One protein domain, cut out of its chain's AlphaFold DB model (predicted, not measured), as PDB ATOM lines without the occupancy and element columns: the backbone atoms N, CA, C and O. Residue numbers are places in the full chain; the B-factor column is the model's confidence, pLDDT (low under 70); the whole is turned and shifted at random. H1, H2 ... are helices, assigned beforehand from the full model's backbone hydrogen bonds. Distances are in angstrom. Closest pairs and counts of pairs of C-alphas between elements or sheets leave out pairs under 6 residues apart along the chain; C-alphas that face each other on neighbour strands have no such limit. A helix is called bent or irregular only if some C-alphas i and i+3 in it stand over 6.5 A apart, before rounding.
ATOM      1  N   GLU A 234     -11.402 -44.024  12.887       78.12
ATOM      2  CA  GLU A 234     -10.392 -44.396  11.902       78.12
ATOM      3  C   GLU A 234      -9.401 -43.240  11.698       78.12
ATOM      4  O   GLU A 234      -9.744 -42.057  11.789       78.12
ATOM      5  N   VAL A 235      -8.135 -43.586  11.459       81.31
ATOM      6  CA  VAL A 235      -7.085 -42.599  11.195       81.31
ATOM      7  C   VAL A 235      -7.357 -41.940   9.845       81.31
ATOM      8  O   VAL A 235      -7.709 -42.610   8.880       81.31
ATOM      9  N   PHE A 236      -7.167 -40.623   9.768       86.38
ATOM     10  CA  PHE A 236      -7.398 -39.849   8.552       86.38
ATOM     11  C   PHE A 236      -6.573 -40.385   7.368       86.38
ATOM     12  O   PHE A 236      -5.341 -40.344   7.393       86.38
ATOM     13  N   GLU A 237      -7.253 -40.857   6.317       85.19
ATOM     14  CA  GLU A 237      -6.625 -41.620   5.227       85.19
ATOM     15  C   GLU A 237      -5.550 -40.845   4.451       85.19
ATOM     16  O   GLU A 237      -4.601 -41.434   3.931       85.19
ATOM     17  N   TRP A 238      -5.650 -39.514   4.401       89.38
ATOM     18  CA  TRP A 238      -4.701 -38.662   3.679       89.38
ATOM     19  C   TRP A 238      -3.260 -38.821   4.140       89.38
ATOM     20  O   TRP A 238      -2.360 -38.659   3.321       89.38
ATOM     21  N   TRP A 239      -3.014 -39.184   5.401       89.38
ATOM     22  CA  TRP A 239      -1.654 -39.467   5.862       89.38
ATOM     23  C   TRP A 239      -1.014 -40.608   5.068       89.38
ATOM     24  O   TRP A 239       0.148 -40.499   4.680       89.38
ATOM     25  N   TYR A 240      -1.771 -41.663   4.751       88.25
ATOM     26  CA  TYR A 240      -1.272 -42.780   3.950       88.25
ATOM     27  C   TYR A 240      -0.995 -42.356   2.507       88.25
ATOM     28  O   TYR A 240       0.065 -42.686   1.974       88.25
ATOM     29  N   TYR A 241      -1.894 -41.578   1.896       90.62
ATOM     30  CA  TYR A 241      -1.696 -41.068   0.536       90.62
ATOM     31  C   TYR A 241      -0.507 -40.103   0.442       90.62
ATOM     32  O   TYR A 241       0.268 -40.186  -0.507       90.62
ATOM     33  N   ILE A 242      -0.319 -39.229   1.437       93.94
ATOM     34  CA  ILE A 242       0.818 -38.300   1.502       93.94
ATOM     35  C   ILE A 242       2.130 -39.070   1.638       93.94
ATOM     36  O   ILE A 242       3.070 -38.793   0.894       93.94
ATOM     37  N   ILE A 243       2.203 -40.050   2.545       92.75
ATOM     38  CA  ILE A 243       3.405 -40.877   2.717       92.75
ATOM     39  C   ILE A 243       3.703 -41.646   1.427       92.75
ATOM     40  O   ILE A 243       4.836 -41.609   0.955       92.75
ATOM     41  N   LEU A 244       2.692 -42.275   0.819       90.38
ATOM     42  CA  LEU A 244       2.845 -42.998  -0.444       90.38
ATOM     43  C   LEU A 244       3.364 -42.080  -1.559       90.38
ATOM     44  O   LEU A 244       4.304 -42.443  -2.263       90.38
ATOM     45  N   PHE A 245       2.786 -40.886  -1.694       93.25
ATOM     46  CA  PHE A 245       3.197 -39.905  -2.693       93.25
ATOM     47  C   PHE A 245       4.629 -39.415  -2.456       93.25
ATOM     48  O   PHE A 245       5.437 -39.415  -3.384       93.25
ATOM     49  N   LEU A 246       4.981 -39.059  -1.217       95.44
ATOM     50  CA  LEU A 246       6.337 -38.631  -0.863       95.44
ATOM     51  C   LEU A 246       7.361 -39.740  -1.131       95.44
ATOM     52  O   LEU A 246       8.386 -39.481  -1.759       95.44
ATOM     53  N   SER A 247       7.081 -40.978  -0.717       92.19
ATOM     54  CA  SER A 247       7.955 -42.125  -0.986       92.19
ATOM     55  C   SER A 247       8.104 -42.401  -2.485       92.19
ATOM     56  O   SER A 247       9.212 -42.678  -2.942       92.19
ATOM     57  N   PHE A 248       7.025 -42.276  -3.262       90.94
ATOM     58  CA  PHE A 248       7.051 -42.431  -4.718       90.94
ATOM     59  C   PHE A 248       7.911 -41.358  -5.400       90.94
ATOM     60  O   PHE A 248       8.755 -41.682  -6.235       90.94
ATOM     61  N   VAL A 249       7.746 -40.087  -5.018       92.06
ATOM     62  CA  VAL A 249       8.536 -38.971  -5.563       92.06
ATOM     63  C   VAL A 249      10.016 -39.128  -5.214       92.06
ATOM     64  O   VAL A 249      10.864 -38.994  -6.095       92.06
ATOM     65  N   LEU A 250      10.341 -39.473  -3.964       91.88
ATOM     66  CA  LEU A 250      11.721 -39.749  -3.552       91.88
ATOM     67  C   LEU A 250      12.328 -40.920  -4.341       91.88
ATOM     68  O   LEU A 250      13.481 -40.842  -4.767       91.88
ATOM     69  N   GLY A 251      11.542 -41.971  -4.593       89.12
ATOM     70  CA  GLY A 251      11.944 -43.095  -5.437       89.12
ATOM     71  C   GLY A 251      12.246 -42.684  -6.881       89.12
ATOM     72  O   GLY A 251      13.273 -43.090  -7.428       89.12
ATOM     73  N   LEU A 252      11.415 -41.827  -7.490       88.38
ATOM     74  CA  LEU A 252      11.669 -41.293  -8.834       88.38
ATOM     75  C   LEU A 252      12.936 -40.446  -8.880       88.38
ATOM     76  O   LEU A 252      13.747 -40.630  -9.785       88.38
ATOM     77  N   ILE A 253      13.123 -39.549  -7.910       89.44
ATOM     78  CA  ILE A 253      14.330 -38.716  -7.820       89.44
ATOM     79  C   ILE A 253      15.575 -39.605  -7.770       89.44
ATOM     80  O   ILE A 253      16.537 -39.350  -8.496       89.44
ATOM     81  N   TYR A 254      15.545 -40.678  -6.974       87.50
ATOM     82  CA  TYR A 254      16.644 -41.636  -6.913       87.50
ATOM     83  C   TYR A 254      16.890 -42.334  -8.260       87.50
ATOM     84  O   TYR A 254      18.035 -42.404  -8.704       87.50
ATOM     85  N   CYS A 255      15.831 -42.788  -8.941       86.75
ATOM     86  CA  CYS A 255      15.954 -43.412 -10.263       86.75
ATOM     87  C   CYS A 255      16.569 -42.446 -11.288       86.75
ATOM     88  O   CYS A 255      17.491 -42.819 -11.999       86.75
ATOM     89  N   TYR A 256      16.127 -41.185 -11.327       83.56
ATOM     90  CA  TYR A 256      16.670 -40.184 -12.255       83.56
ATOM     91  C   TYR A 256      18.084 -39.713 -11.901       83.56
ATOM     92  O   TYR A 256      18.807 -39.248 -12.779       83.56
ATOM     93  N   SER A 257      18.489 -39.841 -10.638       83.56
ATOM     94  CA  SER A 257      19.850 -39.508 -10.200       83.56
ATOM     95  C   SER A 257      20.874 -40.582 -10.579       83.56
ATOM     96  O   SER A 257      22.073 -40.319 -10.519       83.56
ATOM     97  N   SER A 258      20.427 -41.787 -10.950       77.12
ATOM     98  CA  SER A 258      21.298 -42.903 -11.313       77.12
ATOM     99  C   SER A 258      21.121 -43.283 -12.788       77.12
ATOM    100  O   SER A 258      20.037 -43.716 -13.176       77.12
ATOM    101  N   PRO A 259      22.176 -43.230 -13.621       71.88
ATOM    102  CA  PRO A 259      22.085 -43.624 -15.031       71.88
ATOM    103  C   PRO A 259      21.760 -45.118 -15.228       71.88
ATOM    104  O   PRO A 259      21.394 -45.532 -16.324       71.88
ATOM    105  N   LEU A 260      21.876 -45.930 -14.172       73.38
ATOM    106  CA  LEU A 260      21.690 -47.382 -14.201       73.38
ATOM    107  C   LEU A 260      20.243 -47.827 -13.936       73.38
ATOM    108  O   LEU A 260      19.925 -48.991 -14.179       73.38
ATOM    109  N   LEU A 261      19.373 -46.948 -13.416       78.00
ATOM    110  CA  LEU A 261      18.040 -47.335 -12.941       78.00
ATOM    111  C   LEU A 261      16.920 -46.560 -13.661       78.00
ATOM    112  O   LEU A 261      16.463 -45.524 -13.181       78.00
ATOM    113  N   PRO A 262      16.427 -47.059 -14.808       81.19
ATOM    114  CA  PRO A 262      15.297 -46.448 -15.495       81.19
ATOM    115  C   PRO A 262      14.066 -46.275 -14.591       81.19
ATOM    116  O   PRO A 262      13.628 -47.219 -13.933       81.19
ATOM    117  N   GLY A 263      13.438 -45.094 -14.617       80.88
ATOM    118  CA  GLY A 263      12.296 -44.770 -13.746       80.88
ATOM    119  C   GLY A 263      11.080 -45.698 -13.892       80.88
ATOM    120  O   GLY A 263      10.341 -45.900 -12.928       80.88
ATOM    121  N   TYR A 264      10.891 -46.339 -15.054       84.12
ATOM    122  CA  TYR A 264       9.800 -47.304 -15.253       84.12
ATOM    123  C   TYR A 264       9.960 -48.575 -14.398       84.12
ATOM    124  O   TYR A 264       8.957 -49.206 -14.062       84.12
ATOM    125  N   ILE A 265      11.189 -48.938 -14.002       87.38
ATOM    126  CA  ILE A 265      11.457 -50.108 -13.147       87.38
ATOM    127  C   ILE A 265      10.768 -49.941 -11.792       87.38
ATOM    128  O   ILE A 265      10.258 -50.912 -11.238       87.38
ATOM    129  N   MET A 266      10.679 -48.710 -11.287       86.62
ATOM    130  CA  MET A 266       9.987 -48.423 -10.034       86.62
ATOM    131  C   MET A 266       8.489 -48.745 -10.126       86.62
ATOM    132  O   MET A 266       7.934 -49.353  -9.215       86.62
ATOM    133  N   ILE A 267       7.840 -48.402 -11.244       88.19
ATOM    134  CA  ILE A 267       6.420 -48.716 -11.473       88.19
ATOM    135  C   ILE A 267       6.224 -50.234 -11.524       88.19
ATOM    136  O   ILE A 267       5.334 -50.765 -10.861       88.19
ATOM    137  N   VAL A 268       7.093 -50.945 -12.248       89.94
ATOM    138  CA  VAL A 268       7.066 -52.415 -12.311       89.94
ATOM    139  C   VAL A 268       7.240 -53.024 -10.915       89.94
ATOM    140  O   VAL A 268       6.479 -53.915 -10.539       89.94
ATOM    141  N   ALA A 269       8.178 -52.513 -10.115       89.44
ATOM    142  CA  ALA A 269       8.404 -52.977  -8.749       89.44
ATOM    143  C   ALA A 269       7.182 -52.755  -7.846       89.44
ATOM    144  O   ALA A 269       6.845 -53.638  -7.057       89.44
ATOM    145  N   ILE A 270       6.488 -51.618  -7.969       89.69
ATOM    146  CA  ILE A 270       5.252 -51.339  -7.217       89.69
ATOM    147  C   ILE A 270       4.153 -52.333  -7.600       89.69
ATOM    148  O   ILE A 270       3.513 -52.901  -6.717       89.69
ATOM    149  N   VAL A 271       3.961 -52.594  -8.897       91.19
ATOM    150  CA  VAL A 271       2.950 -53.549  -9.377       91.19
ATOM    151  C   VAL A 271       3.245 -54.963  -8.875       91.19
ATOM    152  O   VAL A 271       2.346 -55.631  -8.366       91.19
ATOM    153  N   ILE A 272       4.504 -55.408  -8.954       90.19
ATOM    154  CA  ILE A 272       4.910 -56.717  -8.425       90.19
ATOM    155  C   ILE A 272       4.641 -56.785  -6.918       90.19
ATOM    156  O   ILE A 272       4.024 -57.750  -6.467       90.19
ATOM    157  N   ASN A 273       5.035 -55.759  -6.153       89.81
ATOM    158  CA  ASN A 273       4.786 -55.691  -4.710       89.81
ATOM    159  C   ASN A 273       3.291 -55.748  -4.375       89.81
ATOM    160  O   ASN A 273       2.895 -56.470  -3.464       89.81
ATOM    161  N   PHE A 274       2.452 -55.048  -5.138       88.69
ATOM    162  CA  PHE A 274       1.004 -55.071  -4.952       88.69
ATOM    163  C   PHE A 274       0.417 -56.477  -5.153       88.69
ATOM    164  O   PHE A 274      -0.405 -56.921  -4.352       88.69
ATOM    165  N   ILE A 275       0.882 -57.211  -6.170       86.81
ATOM    166  CA  ILE A 275       0.434 -58.586  -6.447       86.81
ATOM    167  C   ILE A 275       0.860 -59.546  -5.327       86.81
ATOM    168  O   ILE A 275       0.059 -60.368  -4.881       86.81
ATOM    169  N   ILE A 276       2.107 -59.453  -4.853       88.50
ATOM    170  CA  ILE A 276       2.639 -60.366  -3.825       88.50
ATOM    171  C   ILE A 276       2.190 -60.005  -2.404       88.50
ATOM    172  O   ILE A 276       2.299 -60.846  -1.510       88.50
ATOM    173  N   MET A 277       1.665 -58.799  -2.176       89.25
ATOM    174  CA  MET A 277       1.235 -58.331  -0.855       89.25
ATOM    175  C   MET A 277       0.181 -59.250  -0.222       89.25
ATOM    176  O   MET A 277       0.288 -59.595   0.952       89.25
ATOM    177  N   ILE A 278      -0.824 -59.688  -0.991       86.50
ATOM    178  CA  ILE A 278      -1.888 -60.559  -0.466       86.50
ATOM    179  C   ILE A 278      -1.344 -61.963  -0.131       86.50
ATOM    180  O   ILE A 278      -1.530 -62.402   1.007       86.50
ATOM    181  N   PRO A 279      -0.641 -62.668  -1.047       87.81
ATOM    182  CA  PRO A 279      -0.001 -63.945  -0.735       87.81
ATOM    183  C   PRO A 279       0.917 -63.899   0.483       87.81
ATOM    184  O   PRO A 279       0.788 -64.726   1.386       87.81
ATOM    185  N   THR A 280       1.813 -62.912   0.533       86.69
ATOM    186  CA  THR A 280       2.768 -62.772   1.639       86.69
ATOM    187  C   THR A 280       2.059 -62.484   2.957       86.69
ATOM    188  O   THR A 280       2.374 -63.129   3.954       86.69
ATOM    189  N   GLY A 281       1.053 -61.605   2.966       85.00
ATOM    190  CA  GLY A 281       0.262 -61.307   4.160       85.00
ATOM    191  C   GLY A 281      -0.456 -62.531   4.731       85.00
ATOM    192  O   GLY A 281      -0.441 -62.730   5.943       85.00
ATOM    193  N   ILE A 282      -1.030 -63.384   3.875       83.88
ATOM    194  CA  ILE A 282      -1.709 -64.617   4.310       83.88
ATOM    195  C   ILE A 282      -0.712 -65.608   4.903       83.88
ATOM    196  O   ILE A 282      -0.963 -66.142   5.980       83.88
ATOM    197  N   ILE A 283       0.417 -65.843   4.227       83.38
ATOM    198  CA  ILE A 283       1.436 -66.778   4.719       83.38
ATOM    199  C   ILE A 283       1.968 -66.293   6.066       83.38
ATOM    200  O   ILE A 283       1.906 -67.045   7.031       83.38
ATOM    201  N   VAL A 284       2.390 -65.026   6.156       80.50
ATOM    202  CA  VAL A 284       2.901 -64.431   7.399       80.50
ATOM    203  C   VAL A 284       1.882 -64.535   8.529       80.50
ATOM    204  O   VAL A 284       2.281 -64.812   9.650       80.50
ATOM    205  N   ALA A 285       0.591 -64.347   8.254       77.19
ATOM    206  CA  ALA A 285      -0.450 -64.420   9.276       77.19
ATOM    207  C   ALA A 285      -0.806 -65.850   9.721       77.19
ATOM    208  O   ALA A 285      -1.411 -66.026  10.774       77.19
ATOM    209  N   VAL A 286      -0.494 -66.864   8.909       77.81
ATOM    210  CA  VAL A 286      -0.663 -68.275   9.286       77.81
ATOM    211  C   VAL A 286       0.579 -68.779  10.004       77.81
ATOM    212  O   VAL A 286       0.462 -69.552  10.950       77.81
ATOM    213  N   THR A 287       1.764 -68.372   9.553       75.81
ATOM    214  CA  THR A 287       3.038 -68.893  10.051       75.81
ATOM    215  C   THR A 287       3.623 -68.104  11.220       75.81
ATOM    216  O   THR A 287       4.643 -68.548  11.726       75.81
ATOM    217  N   ASN A 288       3.031 -66.979  11.644       64.88
ATOM    218  CA  ASN A 288       3.461 -66.147  12.782       64.88
ATOM    219  C   ASN A 288       2.257 -65.638  13.581       64.88
ATOM    220  O   ASN A 288       2.418 -65.433  14.802       64.88
TER     221      ASN A 288
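What this domain is: This is residues 234 to 288 of the 288 residues of the protein "Hypothetical protein" of Rotaria sordida (UniProt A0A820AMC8). Two long helices, H1 and H2, meet near one end, beside the tight link that joins them, and spread apart from there as an open V, with the second arm of the V bent partway along. The far parts of both arms stand free: residues 234 to 247, of which 238 to 247 belong to H1, and residues 271 to 288, of which 271 to 287 belong to H2. The printed part has 55 residues with two named helices, H1 then H2, and no named strand; its class is all helix. It is only just loose, close to extended, with a radius of gyration of the C-alphas of 14.7 A and spans of 41 by 28 by 16 A.

Where its parts are: H1, residues 238 to 257, begins with C-alpha 238 at (-4.701, -38.662, 3.679) and is 28.2 A long from first to last C-alpha. H2, residues 263 to 287, was assigned as one helix by its hydrogen bonds but is bent: C-alphas 275 and 278 are 6.7 A apart. Its arm H2a, residues 263 to 275, is 19.6 A long and begins with C-alpha 263 at (12.296, -44.770, -13.746). Its arm H2b, residues 278 to 287, is 14.3 A long and ends with C-alpha 287 at (3.038, -68.893, 10.051).

How they stand to each other: H1 touches H2a with residues 251 to 256 alone, and H2a touches H1 with residues 263 to 266 alone. Their closest C-alphas, those of Cys 255 and Gly 263, are 5.2 A apart. The two form a helical hairpin, running opposite ways at a steep tilt of 41 degrees. H2b stands at a steep tilt of 49 degrees to H2a and is apart from H1. Every O i to N i+4 pair is within hydrogen-bond range in H1 and H2b, and 8 of 9 are in H2a.

The domain as a whole: The two C-alphas farthest apart, those of Glu 234 and Pro 259, are 42.2 A apart. The printed part has no cut and ends at residue 288, the chain's last residue. The link from H1 to H2, five residues, is tight. The mean pLDDT of the printed part is 85.8, and residue 288 is under 70.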